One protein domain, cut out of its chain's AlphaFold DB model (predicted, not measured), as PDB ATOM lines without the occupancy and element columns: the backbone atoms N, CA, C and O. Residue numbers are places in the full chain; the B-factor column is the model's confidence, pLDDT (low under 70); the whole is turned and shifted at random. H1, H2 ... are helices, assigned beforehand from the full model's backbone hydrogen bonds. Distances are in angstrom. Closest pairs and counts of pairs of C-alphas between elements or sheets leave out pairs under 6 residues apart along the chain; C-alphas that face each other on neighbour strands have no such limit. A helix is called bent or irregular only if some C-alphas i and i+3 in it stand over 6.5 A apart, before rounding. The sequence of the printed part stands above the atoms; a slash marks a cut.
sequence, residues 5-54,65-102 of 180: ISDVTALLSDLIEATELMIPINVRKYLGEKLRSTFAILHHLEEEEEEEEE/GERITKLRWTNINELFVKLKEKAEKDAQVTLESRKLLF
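Overview. This is residues 5 to 54 and 65 to 102 of the 180 residues of an uncharacterized protein of Lactuca saligna (UniProt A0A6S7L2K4). One very long helix, H3, runs nearly straight along the longest axis and is separated by an open gap from a helical hairpin made of H1 and H2. The three helices lie in a loose, flat row, with H2 between H1 and H3; H2 runs back alongside H1, and H3 reaches well past the hairpin at its C-terminal end. The printed part has 88 residues with three named helices, in the order H1, H2, H3 along the chain, and no named strand; the class is all helix. The whole is only just loose, close to extended, with a radius of gyration of the C-alphas of 17.7 A. Its C-alphas span 61 by 34 by 12 A along their three main axes, a flat outline.

Along the chain. The longest helix is H3, residues 65 to 101, with 37 residues and 54.2 A from first to last C-alpha. It begins with C-alpha 65 at (-14.297, 22.574, 17.778) and ends with C-alpha 101 at (-12.601, -22.901, 47.309). H2 is residues 25 to 52, 28 residues, and measures 40.2 A from first to last C-alpha. H2 has a kink of 34 degrees near residue 37. It is neither bent nor irregular, but only just: C-alphas 34 and 37 are 6.1 A apart. H1 is residues 5 to 18, 14 residues, and measures 19.8 A from first to last C-alpha. It begins with C-alpha 5 at (-14.096, 20.088, 36.634).

Arrangement. H3 touches no helix. H2 and H3 are apart, with no C-alpha of the one within 8 A of the other, and H1 and H3 are apart by the same test. From C-alpha 65 to C-alpha 101 of H3, y falls from 22.574 to -22.901 while z rises from 17.778 to 47.309. From C-alpha 25 to C-alpha 52 of H2, y rises from 1.180 to 26.852 while z falls from 55.514 to 24.549. H1 and H2 touch, with 7 pairs of C-alphas within 8 A. Their closest C-alphas are those of Ile 5 and Leu 42, 6.5 A apart. Their lines stand at a shallow tilt of 17 degrees, and they run opposite ways. Their centres are 10.4 A apart, and the two form a helical hairpin. In H1 every O i to N i+4 pair is within hydrogen-bond range; in H2 20 of 24 such pairs are, and in H3 32 of 33.

Size, cuts and confidence. The two C-alphas farthest apart in the domain are those of Glu 54 and Phe 102, at 61.2 A. The first and last printed C-alphas, those of Ile 5 and Phe 102, are 45.3 A apart. Three stretches stand free: residues 21 to 27, of which 25 to 27 belong to H2; residues 66 to 75, which belong to H3; and residues 77 to 102, of which 77 to 101 belong to H3. Without them the body has 45 residues, spans 40 by 19 by 12 A and has a radius of gyration of 12.7 A. The link from H1 to H2 is short, with 6 residues between them. The link from H2 to H3 runs across the cut: residues 55 to 64 are not printed, and C-alphas 54 and 65 are 14.0 A apart across it. The mean pLDDT of the printed part is 77.1. The model's confidence is under 70 at 14 residues: 19 to 23, 26, 48 to 54 and 65.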
ATOM      1  N   ILE A   5     -15.087  21.127  36.336       74.25
ATOM      2  CA  ILE A   5     -14.096  20.088  36.634       74.25
ATOM      3  C   ILE A   5     -13.443  20.315  38.002       74.25
ATOM      4  O   ILE A   5     -13.318  19.368  38.787       74.25
ATOM      5  N   SER A   6     -13.098  21.562  38.323       76.69
ATOM      6  CA  SER A   6     -12.508  21.935  39.613       76.69
ATOM      7  C   SER A   6     -13.480  21.656  40.765       76.69
ATOM      8  O   SER A   6     -13.105  21.059  41.777       76.69
ATOM      9  N   ASP A   7     -14.766  21.970  40.571       79.12
ATOM     10  CA  ASP A   7     -15.812  21.728  41.570       79.12
ATOM     11  C   ASP A   7     -16.059  20.224  41.799       79.12
ATOM     12  O   ASP A   7     -16.205  19.778  42.940       79.12
ATOM     13  N   VAL A   8     -16.054  19.408  40.736       76.00
ATOM     14  CA  VAL A   8     -16.179  17.940  40.844       76.00
ATOM     15  C   VAL A   8     -14.959  17.327  41.533       76.00
ATOM     16  O   VAL A   8     -15.102  16.431  42.368       76.00
ATOM     17  N   THR A   9     -13.760  17.817  41.219       78.69
ATOM     18  CA  THR A   9     -12.505  17.346  41.815       78.69
ATOM     19  C   THR A   9     -12.443  17.678  43.307       78.69
ATOM     20  O   THR A   9     -12.094  16.809  44.114       78.69
ATOM     21  N   ALA A  10     -12.861  18.888  43.690       81.06
ATOM     22  CA  ALA A  10     -12.983  19.304  45.084       81.06
ATOM     23  C   ALA A  10     -13.997  18.434  45.837       81.06
ATOM     24  O   ALA A  10     -13.662  17.854  46.866       81.06
ATOM     25  N   LEU A  11     -15.192  18.226  45.274       82.50
ATOM     26  CA  LEU A  11     -16.233  17.410  45.902       82.50
ATOM     27  C   LEU A  11     -15.799  15.949  46.113       82.50
ATOM     28  O   LEU A  11     -16.089  15.352  47.151       82.50
ATOM     29  N   LEU A  12     -15.095  15.354  45.144       78.44
ATOM     30  CA  LEU A  12     -14.553  13.997  45.282       78.44
ATOM     31  C   LEU A  12     -13.457  13.921  46.350       78.44
ATOM     32  O   LEU A  12     -13.377  12.922  47.065       78.44
ATOM     33  N   SER A  13     -12.634  14.960  46.469       80.81
ATOM     34  CA  SER A  13     -11.580  15.046  47.483       80.81
ATOM     35  C   SER A  13     -12.178  15.197  48.884       80.81
ATOM     36  O   SER A  13     -11.844  14.414  49.772       80.81
ATOM     37  N   ASP A  14     -13.165  16.083  49.038       81.62
ATOM     38  CA  ASP A  14     -13.920  16.283  50.279       81.62
ATOM     39  C   ASP A  14     -14.630  14.997  50.723       81.62
ATOM     40  O   ASP A  14     -14.658  14.669  51.908       81.62
ATOM     41  N   LEU A  15     -15.176  14.217  49.781       77.00
ATOM     42  CA  LEU A  15     -15.805  12.930  50.083       77.00
ATOM     43  C   LEU A  15     -14.788  11.908  50.622       77.00
ATOM     44  O   LEU A  15     -15.102  11.137  51.534       77.00
ATOM     45  N   ILE A  16     -13.569  11.884  50.074       74.62
ATOM     46  CA  ILE A  16     -12.490  10.998  50.539       74.62
ATOM     47  C   ILE A  16     -12.004  11.434  51.927       74.62
ATOM     48  O   ILE A  16     -11.815  10.580  52.793       74.62
ATOM     49  N   GLU A  17     -11.840  12.736  52.161       80.19
ATOM     50  CA  GLU A  17     -11.428  13.266  53.466       80.19
ATOM     51  C   GLU A  17     -12.504  13.045  54.537       80.19
ATOM     52  O   GLU A  17     -12.219  12.521  55.614       80.19
ATOM     53  N   ALA A  18     -13.772  13.326  54.227       77.00
ATOM     54  CA  ALA A  18     -14.889  13.118  55.151       77.00
ATOM     55  C   ALA A  18     -15.069  11.642  55.543       77.00
ATOM     56  O   ALA A  18     -15.594  11.329  56.616       77.00
ATOM     57  N   THR A  19     -14.623  10.717  54.690       68.69
ATOM     58  CA  THR A  19     -14.699   9.279  54.957       68.69
ATOM     59  C   THR A  19     -13.506   8.721  55.745       68.69
ATOM     60  O   THR A  19     -13.567   7.560  56.168       68.69
ATOM     61  N   GLU A  20     -12.476   9.528  56.051       57.03
ATOM     62  CA  GLU A  20     -11.264   9.094  56.773       57.03
ATOM     63  C   GLU A  20     -11.524   8.514  58.172       57.03
ATOM     64  O   GLU A  20     -10.720   7.717  58.655       57.03
ATOM     65  N   LEU A  21     -12.645   8.854  58.816       59.91
ATOM     66  CA  LEU A  21     -12.950   8.410  60.182       59.91
ATOM     67  C   LEU A  21     -13.858   7.173  60.267       59.91
ATOM     68  O   LEU A  21     -13.970   6.582  61.340       59.91
ATOM     69  N   MET A  22     -14.509   6.764  59.172       60.56
ATOM     70  CA  MET A  22     -15.511   5.684  59.207       60.56
ATOM     71  C   MET A  22     -15.195   4.475  58.329       60.56
ATOM     72  O   MET A  22     -15.792   3.415  58.528       60.56
ATOM     73  N   ILE A  23     -14.267   4.591  57.380       69.06
ATOM     74  CA  ILE A  23     -14.031   3.539  56.392       69.06
ATOM     75  C   ILE A  23     -12.767   2.729  56.735       69.06
ATOM     76  O   ILE A  23     -11.700   3.308  56.942       69.06
ATOM     77  N   PRO A  24     -12.833   1.379  56.757       78.75
ATOM     78  CA  PRO A  24     -11.651   0.538  56.934       78.75
ATOM     79  C   PRO A  24     -10.557   0.856  55.904       78.75
ATOM     80  O   PRO A  24     -10.846   1.031  54.720       78.75
ATOM     81  N   ILE A  25      -9.289   0.842  56.332       74.00
ATOM     82  CA  ILE A  25      -8.101   1.180  55.514       74.00
ATOM     83  C   ILE A  25      -8.104   0.481  54.140       74.00
ATOM     84  O   ILE A  25      -7.733   1.073  53.127       74.00
ATOM     85  N   ASN A  26      -8.582  -0.762  54.075       67.31
ATOM     86  CA  ASN A  26      -8.635  -1.544  52.836       67.31
ATOM     87  C   ASN A  26      -9.629  -0.972  51.813       67.31
ATOM     88  O   ASN A  26      -9.350  -0.966  50.615       67.31
ATOM     89  N   VAL A  27     -10.769  -0.455  52.277       70.62
ATOM     90  CA  VAL A  27     -11.779   0.181  51.422       70.62
ATOM     91  C   VAL A  27     -11.279   1.548  50.952       70.62
ATOM     92  O   VAL A  27     -11.474   1.890  49.789       70.62
ATOM     93  N   ARG A  28     -10.535   2.280  51.795       71.38
ATOM     94  CA  ARG A  28      -9.848   3.519  51.397       71.38
ATOM     95  C   ARG A  28      -8.840   3.272  50.278       71.38
ATOM     96  O   ARG A  28      -8.843   3.994  49.287       71.38
ATOM     97  N   LYS A  29      -7.996   2.245  50.412       76.19
ATOM     98  CA  LYS A  29      -7.013   1.890  49.379       76.19
ATOM     99  C   LYS A  29      -7.702   1.547  48.056       76.19
ATOM    100  O   LYS A  29      -7.298   2.050  47.013       76.19
ATOM    101  N   TYR A  30      -8.778   0.767  48.120       77.06
ATOM    102  CA  TYR A  30      -9.574   0.403  46.951       77.06
ATOM    103  C   TYR A  30     -10.231   1.618  46.273       77.06
ATOM    104  O   TYR A  30     -10.128   1.775  45.056       77.06
ATOM    105  N   LEU A  31     -10.867   2.504  47.049       75.50
ATOM    106  CA  LEU A  31     -11.462   3.746  46.545       75.50
ATOM    107  C   LEU A  31     -10.405   4.664  45.935       75.50
ATOM    108  O   LEU A  31     -10.608   5.164  44.835       75.50
ATOM    109  N   GLY A  32      -9.259   4.826  46.596       78.94
ATOM    110  CA  GLY A  32      -8.147   5.618  46.082       78.94
ATOM    111  C   GLY A  32      -7.609   5.082  44.756       78.94
ATOM    112  O   GLY A  32      -7.398   5.857  43.831       78.94
ATOM    113  N   GLU A  33      -7.433   3.765  44.622       81.12
ATOM    114  CA  GLU A  33      -6.994   3.142  43.364       81.12
ATOM    115  C   GLU A  33      -8.029   3.315  42.240       81.12
ATOM    116  O   GLU A  33      -7.654   3.633  41.111       81.12
ATOM    117  N   LYS A  34      -9.327   3.173  42.543       79.25
ATOM    118  CA  LYS A  34     -10.421   3.369  41.578       79.25
ATOM    119  C   LYS A  34     -10.575   4.825  41.137       79.25
ATOM    120  O   LYS A  34     -10.750   5.076  39.947       79.25
ATOM    121  N   LEU A  35     -10.520   5.761  42.081       82.31
ATOM    122  CA  LEU A  35     -10.714   7.188  41.822       82.31
ATOM    123  C   LEU A  35      -9.486   7.829  41.179       82.31
ATOM    124  O   LEU A  35      -9.636   8.788  40.431       82.31
ATOM    125  N   ARG A  36      -8.281   7.280  41.376       81.75
ATOM    126  CA  ARG A  36      -7.053   7.788  40.740       81.75
ATOM    127  C   ARG A  36      -7.159   7.833  39.215       81.75
ATOM    128  O   ARG A  36      -6.705   8.797  38.611       81.75
ATOM    129  N   SER A  37      -7.775   6.827  38.593       77.50
ATOM    130  CA  SER A  37      -8.017   6.842  37.144       77.50
ATOM    131  C   SER A  37      -8.995   7.945  36.732       77.50
ATOM    132  O   SER A  37      -8.809   8.556  35.689       77.50
ATOM    133  N   THR A  38     -10.009   8.226  37.554       78.38
ATOM    134  CA  THR A  38     -10.966   9.314  37.316       78.38
ATOM    135  C   THR A  38     -10.299  10.681  37.453       78.38
ATOM    136  O   THR A  38     -10.465  11.512  36.569       78.38
ATOM    137  N   PHE A  39      -9.481  10.891  38.488       77.44
ATOM    138  CA  PHE A  39      -8.724  12.132  38.665       77.44
ATOM    139  C   PHE A  39      -7.721  12.378  37.534       77.44
ATOM    140  O   PHE A  39      -7.604  13.505  37.075       77.44
ATOM    141  N   ALA A  40      -7.050  11.337  37.032       80.06
ATOM    142  CA  ALA A  40      -6.145  11.476  35.889       80.06
ATOM    143  C   ALA A  40      -6.875  11.931  34.611       80.06
ATOM    144  O   ALA A  40      -6.337  12.724  33.847       80.06
ATOM    145  N   ILE A  41      -8.104  11.451  34.391       81.81
ATOM    146  CA  ILE A  41      -8.937  11.892  33.263       81.81
ATOM    147  C   ILE A  41      -9.391  13.341  33.467       81.81
ATOM    148  O   ILE A  41      -9.345  14.114  32.518       81.81
ATOM    149  N   LEU A  42      -9.810  13.709  34.682       77.38
ATOM    150  CA  LEU A  42     -10.249  15.073  34.995       77.38
ATOM    151  C   LEU A  42      -9.112  16.091  34.837       77.38
ATOM    152  O   LEU A  42      -9.332  17.130  34.234       77.38
ATOM    153  N   HIS A  43      -7.898  15.764  35.283       79.06
ATOM    154  CA  HIS A  43      -6.734  16.644  35.148       79.06
ATOM    155  C   HIS A  43      -6.382  16.932  33.684       79.06
ATOM    156  O   HIS A  43      -6.141  18.074  33.323       79.06
ATOM    157  N   HIS A  44      -6.417  15.915  32.816       78.00
ATOM    158  CA  HIS A  44      -6.217  16.122  31.377       78.00
ATOM    159  C   HIS A  44      -7.337  16.923  30.708       78.00
ATOM    160  O   HIS A  44      -7.126  17.480  29.639       78.00
ATOM    161  N   LEU A  45      -8.539  16.950  31.287       74.62
ATOM    162  CA  LEU A  45      -9.613  17.806  30.787       74.62
ATOM    163  C   LEU A  45      -9.435  19.258  31.257       74.62
ATOM    164  O   LEU A  45      -9.765  20.158  30.499       74.62
ATOM    165  N   GLU A  46      -8.905  19.475  32.463       76.50
ATOM    166  CA  GLU A  46      -8.645  20.809  33.025       76.50
ATOM    167  C   GLU A  46      -7.479  21.516  32.313       76.50
ATOM    168  O   GLU A  46      -7.623  22.669  31.925       76.50
ATOM    169  N   GLU A  47      -6.371  20.811  32.043       75.25
ATOM    170  CA  GLU A  47      -5.220  21.362  31.297       75.25
ATOM    171  C   GLU A  47      -5.589  21.814  29.872       75.25
ATOM    172  O   GLU A  47      -4.991  22.745  29.348       75.25
ATOM    173  N   GLU A  48      -6.576  21.172  29.241       62.75
ATOM    174  CA  GLU A  48      -6.978  21.489  27.866       62.75
ATOM    175  C   GLU A  48      -8.056  22.588  27.781       62.75
ATOM    176  O   GLU A  48      -8.150  23.245  26.749       62.75
ATOM    177  N   GLU A  49      -8.840  22.836  28.845       65.06
ATOM    178  CA  GLU A  49      -9.726  24.018  28.913       65.06
ATOM    179  C   GLU A  49      -8.909  25.317  29.006       65.06
ATOM    180  O   GLU A  49      -9.292  26.326  28.416       65.06
ATOM    181  N   GLU A  50      -7.766  25.295  29.703       63.75
ATOM    182  CA  GLU A  50      -6.878  26.461  29.804       63.75
ATOM    183  C   GLU A  50      -6.188  26.800  28.467       63.75
ATOM    184  O   GLU A  50      -5.899  27.969  28.220       63.75
ATOM    185  N   GLU A  51      -5.973  25.820  27.576       60.88
ATOM    186  CA  GLU A  51      -5.425  26.052  26.227       60.88
ATOM    187  C   GLU A  51      -6.471  26.614  25.237       60.88
ATOM    188  O   GLU A  51      -6.100  27.331  24.308       60.88
ATOM    189  N   GLU A  52      -7.771  26.336  25.422       56.75
ATOM    190  CA  GLU A  52      -8.847  26.852  24.549       56.75
ATOM    191  C   GLU A  52      -9.209  28.327  24.832       56.75
ATOM    192  O   GLU A  52      -9.661  29.024  23.923       56.75
ATOM    193  N   GLU A  53      -8.984  28.846  26.048       56.59
ATOM    194  CA  GLU A  53      -9.283  30.253  26.388       56.59
ATOM    195  C   GLU A  53      -8.292  31.276  25.774       56.59
ATOM    196  O   GLU A  53      -8.571  32.478  25.804       56.59
ATOM    197  N   GLU A  54      -7.167  30.853  25.174       57.59
ATOM    198  CA  GLU A  54      -6.175  31.766  24.565       57.59
ATOM    199  C   GLU A  54      -6.383  32.071  23.055       57.59
ATOM    200  O   GLU A  54      -5.703  32.955  22.526       57.59
ATOM    201  N   GLY A  65     -14.345  22.888  16.345       65.75
ATOM    202  CA  GLY A  65     -14.297  22.574  17.778       65.75
ATOM    203  C   GLY A  65     -15.431  21.641  18.217       65.75
ATOM    204  O   GLY A  65     -15.189  20.605  18.842       65.75
ATOM    205  N   GLU A  66     -16.664  21.892  17.761       71.81
ATOM    206  CA  GLU A  66     -17.826  21.053  18.105       71.81
ATOM    207  C   GLU A  66     -17.715  19.609  17.560       71.81
ATOM    208  O   GLU A  66     -18.196  18.638  18.154       71.81
ATOM    209  N   ARG A  67     -17.029  19.415  16.422       71.69
ATOM    210  CA  ARG A  67     -16.773  18.068  15.879       71.69
ATOM    211  C   ARG A  67     -15.685  17.333  16.652       71.69
ATOM    212  O   ARG A  67     -15.803  16.119  16.821       71.69
ATOM    213  N   ILE A  68     -14.647  18.041  17.097       72.75
ATOM    214  CA  ILE A  68     -13.533  17.466  17.863       72.75
ATOM    215  C   ILE A  68     -14.033  17.006  19.234       72.75
ATOM    216  O   ILE A  68     -13.850  15.839  19.587       72.75
ATOM    217  N   THR A  69     -14.765  17.862  19.947       70.31
ATOM    218  CA  THR A  69     -15.376  17.528  21.244       70.31
ATOM    219  C   THR A  69     -16.333  16.340  21.128       70.31
ATOM    220  O   THR A  69     -16.258  15.399  21.921       70.31
ATOM    221  N   LYS A  70     -17.179  16.293  20.092       78.81
ATOM    222  CA  LYS A  70     -18.094  15.162  19.868       78.81
ATOM    223  C   LYS A  70     -17.363  13.842  19.606       78.81
ATOM    224  O   LYS A  70     -17.747  12.815  20.170       78.81
ATOM    225  N   LEU A  71     -16.306  13.854  18.790       76.44
ATOM    226  CA  LEU A  71     -15.484  12.666  18.533       76.44
ATOM    227  C   LEU A  71     -14.762  12.208  19.815       76.44
ATOM    228  O   LEU A  71     -14.661  11.010  20.098       76.44
ATOM    229  N   ARG A  72     -14.323  13.161  20.640       70.00
ATOM    230  CA  ARG A  72     -13.652  12.905  21.917       70.00
ATOM    231  C   ARG A  72     -14.582  12.260  22.943       70.00
ATOM    232  O   ARG A  72     -14.230  11.221  23.502       70.00
ATOM    233  N   TRP A  73     -15.800  12.778  23.112       72.19
ATOM    234  CA  TRP A  73     -16.819  12.172  23.979       72.19
ATOM    235  C   TRP A  73     -17.163  10.740  23.567       72.19
ATOM    236  O   TRP A  73     -17.333   9.870  24.425       72.19
ATOM    237  N   THR A  74     -17.215  10.455  22.260       79.94
ATOM    238  CA  THR A  74     -17.433   9.077  21.795       79.94
ATOM    239  C   THR A  74     -16.285   8.140  22.176       79.94
ATOM    240  O   THR A  74     -16.548   7.015  22.597       79.94
ATOM    241  N   ASN A  75     -15.037   8.613  22.128       80.38
ATOM    242  CA  ASN A  75     -13.862   7.829  22.519       80.38
ATOM    243  C   ASN A  75     -13.826   7.566  24.039       80.38
ATOM    244  O   ASN A  75     -13.616   6.433  24.475       80.38
ATOM    245  N   ILE A  76     -14.134   8.580  24.858       79.44
ATOM    246  CA  ILE A  76     -14.231   8.431  26.323       79.44
ATOM    247  C   ILE A  76     -15.314   7.413  26.696       79.44
ATOM    248  O   ILE A  76     -15.077   6.530  27.523       79.44
ATOM    249  N   ASN A  77     -16.486   7.486  26.061       77.31
ATOM    250  CA  ASN A  77     -17.560   6.524  26.302       77.31
ATOM    251  C   ASN A  77     -17.147   5.098  25.919       77.31
ATOM    252  O   ASN A  77     -17.433   4.159  26.664       77.31
ATOM    253  N   GLU A  78     -16.436   4.917  24.804       85.88
ATOM    254  CA  GLU A  78     -15.930   3.604  24.400       85.88
ATOM    255  C   GLU A  78     -14.932   3.034  25.424       85.88
ATOM    256  O   GLU A  78     -15.010   1.855  25.787       85.88
ATOM    257  N   LEU A  79     -14.032   3.870  25.952       80.06
ATOM    258  CA  LEU A  79     -13.108   3.485  27.021       80.06
ATOM    259  C   LEU A  79     -13.845   3.097  28.309       80.06
ATOM    260  O   LEU A  79     -13.514   2.077  28.918       80.06
ATOM    261  N   PHE A  80     -14.870   3.857  28.702       75.38
ATOM    262  CA  PHE A  80     -15.694   3.544  29.871       75.38
ATOM    263  C   PHE A  80     -16.412   2.202  29.732       75.38
ATOM    264  O   PHE A  80     -16.416   1.403  30.672       75.38
ATOM    265  N   VAL A  81     -16.980   1.922  28.555       86.25
ATOM    266  CA  VAL A  81     -17.628   0.635  28.263       86.25
ATOM    267  C   VAL A  81     -16.619  -0.509  28.371       86.25
ATOM    268  O   VAL A  81     -16.884  -1.480  29.082       86.25
ATOM    269  N   LYS A  82     -15.429  -0.374  27.767       87.44
ATOM    270  CA  LYS A  82     -14.362  -1.390  27.844       87.44
ATOM    271  C   LYS A  82     -13.885  -1.634  29.277       87.44
ATOM    272  O   LYS A  82     -13.688  -2.782  29.677       87.44
ATOM    273  N   LEU A  83     -13.710  -0.574  30.070       78.12
ATOM    274  CA  LEU A  83     -13.302  -0.684  31.475       78.12
ATOM    275  C   LEU A  83     -14.368  -1.369  32.331       78.12
ATOM    276  O   LEU A  83     -14.030  -2.202  33.175       78.12
ATOM    277  N   LYS A  84     -15.646  -1.046  32.107       85.31
ATOM    278  CA  LYS A  84     -16.767  -1.686  32.799       85.31
ATOM    279  C   LYS A  84     -16.846  -3.175  32.465       85.31
ATOM    280  O   LYS A  84     -16.909  -3.988  33.381       85.31
ATOM    281  N   GLU A  85     -16.768  -3.528  31.183       91.50
ATOM    282  CA  GLU A  85     -16.805  -4.922  30.727       91.50
ATOM    283  C   GLU A  85     -15.630  -5.734  31.295       91.50
ATOM    284  O   GLU A  85     -15.809  -6.865  31.750       91.50
ATOM    285  N   LYS A  86     -14.424  -5.152  31.331       91.88
ATOM    286  CA  LYS A  86     -13.260  -5.792  31.955       91.88
ATOM    287  C   LYS A  86     -13.482  -6.033  33.451       91.88
ATOM    288  O   LYS A  86     -13.245  -7.139  33.922       91.88
ATOM    289  N   ALA A  87     -13.961  -5.028  34.184       84.62
ATOM    290  CA  ALA A  87     -14.212  -5.156  35.619       84.62
ATOM    291  C   ALA A  87     -15.266  -6.232  35.935       84.62
ATOM    292  O   ALA A  87     -15.131  -6.951  36.923       84.62
ATOM    293  N   GLU A  88     -16.290  -6.367  35.091       88.88
ATOM    294  CA  GLU A  88     -17.313  -7.406  35.221       88.88
ATOM    295  C   GLU A  88     -16.744  -8.809  34.960       88.88
ATOM    296  O   GLU A  88     -16.986  -9.728  35.743       88.88
ATOM    297  N   LYS A  89     -15.902  -8.966  33.929       94.50
ATOM    298  CA  LYS A  89     -15.184 -10.227  33.669       94.50
ATOM    299  C   LYS A  89     -14.262 -10.609  34.828       94.50
ATOM    300  O   LYS A  89     -14.292 -11.756  35.271       94.50
ATOM    301  N   ASP A  90     -13.494  -9.658  35.356       87.31
ATOM    302  CA  ASP A  90     -12.586  -9.890  36.484       87.31
ATOM    303  C   ASP A  90     -13.364 -10.275  37.761       87.31
ATOM    304  O   ASP A  90     -12.965 -11.188  38.498       87.31
ATOM    305  N   ALA A  91     -14.516  -9.640  38.003       83.94
ATOM    306  CA  ALA A  91     -15.414  -9.994  39.099       83.94
ATOM    307  C   ALA A  91     -15.990 -11.410  38.935       83.94
ATOM    308  O   ALA A  91     -16.010 -12.173  39.903       83.94
ATOM    309  N   GLN A  92     -16.384 -11.796  37.718       91.50
ATOM    310  CA  GLN A  92     -16.903 -13.135  37.439       91.50
ATOM    311  C   GLN A  92     -15.834 -14.217  37.647       91.50
ATOM    312  O   GLN A  92     -16.101 -15.227  38.293       91.50
ATOM    313  N   VAL A  93     -14.605 -13.997  37.173       92.50
ATOM    314  CA  VAL A  93     -13.479 -14.924  37.399       92.50
ATOM    315  C   VAL A  93     -13.178 -15.066  38.895       92.50
ATOM    316  O   VAL A  93     -12.936 -16.168  39.396       92.50
ATOM    317  N   THR A  94     -13.244 -13.963  39.640       84.31
ATOM    318  CA  THR A  94     -13.082 -13.971  41.101       84.31
ATOM    319  C   THR A  94     -14.208 -14.748  41.792       84.31
ATOM    320  O   THR A  94     -13.953 -15.496  42.734       84.31
ATOM    321  N   LEU A  95     -15.450 -14.609  41.330       84.19
ATOM    322  CA  LEU A  95     -16.592 -15.351  41.864       84.19
ATOM    323  C   LEU A  95     -16.435 -16.857  41.621       84.19
ATOM    324  O   LEU A  95     -16.567 -17.644  42.556       84.19
ATOM    325  N   GLU A  96     -16.124 -17.258  40.389       88.06
ATOM    326  CA  GLU A  96     -15.977 -18.669  40.018       88.06
ATOM    327  C   GLU A  96     -14.780 -19.325  40.720       88.06
ATOM    328  O   GLU A  96     -14.907 -20.422  41.260       88.06
ATOM    329  N   SER A  97     -13.638 -18.636  40.820       87.69
ATOM    330  CA  SER A  97     -12.500 -19.144  41.600       87.69
ATOM    331  C   SER A  97     -12.839 -19.320  43.084       87.69
ATOM    332  O   SER A  97     -12.429 -20.308  43.688       87.69
ATOM    333  N   ARG A  98     -13.639 -18.422  43.676       78.38
ATOM    334  CA  ARG A  98     -14.100 -18.565  45.066       78.38
ATOM    335  C   ARG A  98     -15.092 -19.709  45.240       78.38
ATOM    336  O   ARG A  98     -14.991 -20.414  46.236       78.38
ATOM    337  N   LYS A  99     -15.994 -19.948  44.283       82.00
ATOM    338  CA  LYS A  99     -16.893 -21.116  44.318       82.00
ATOM    339  C   LYS A  99     -16.129 -22.441  44.368       82.00
ATOM    340  O   LYS A  99     -16.619 -23.376  44.978       82.00
ATOM    341  N   LEU A 100     -14.936 -22.523  43.775       81.19
ATOM    342  CA  LEU A 100     -14.092 -23.725  43.845       81.19
ATOM    343  C   LEU A 100     -13.411 -23.919  45.209       81.19
ATOM    344  O   LEU A 100     -13.019 -25.037  45.536       81.19
ATOM    345  N   LEU A 101     -13.244 -22.849  45.992       79.19
ATOM    346  CA  LEU A 101     -12.601 -22.901  47.309       79.19
ATOM    347  C   LEU A 101     -13.568 -23.285  48.431       79.19
ATOM    348  O   LEU A 101     -13.119 -23.745  49.479       79.19
ATOM    349  N   PHE A 102     -14.873 -23.098  48.228       76.94
ATOM    350  CA  PHE A 102     -15.891 -23.432  49.217       76.94
ATOM    351  C   PHE A 102     -16.728 -24.618  48.733       76.94
ATOM    352  O   PHE A 102     -17.184 -24.610  47.591       76.94
TER     353      PHE A 102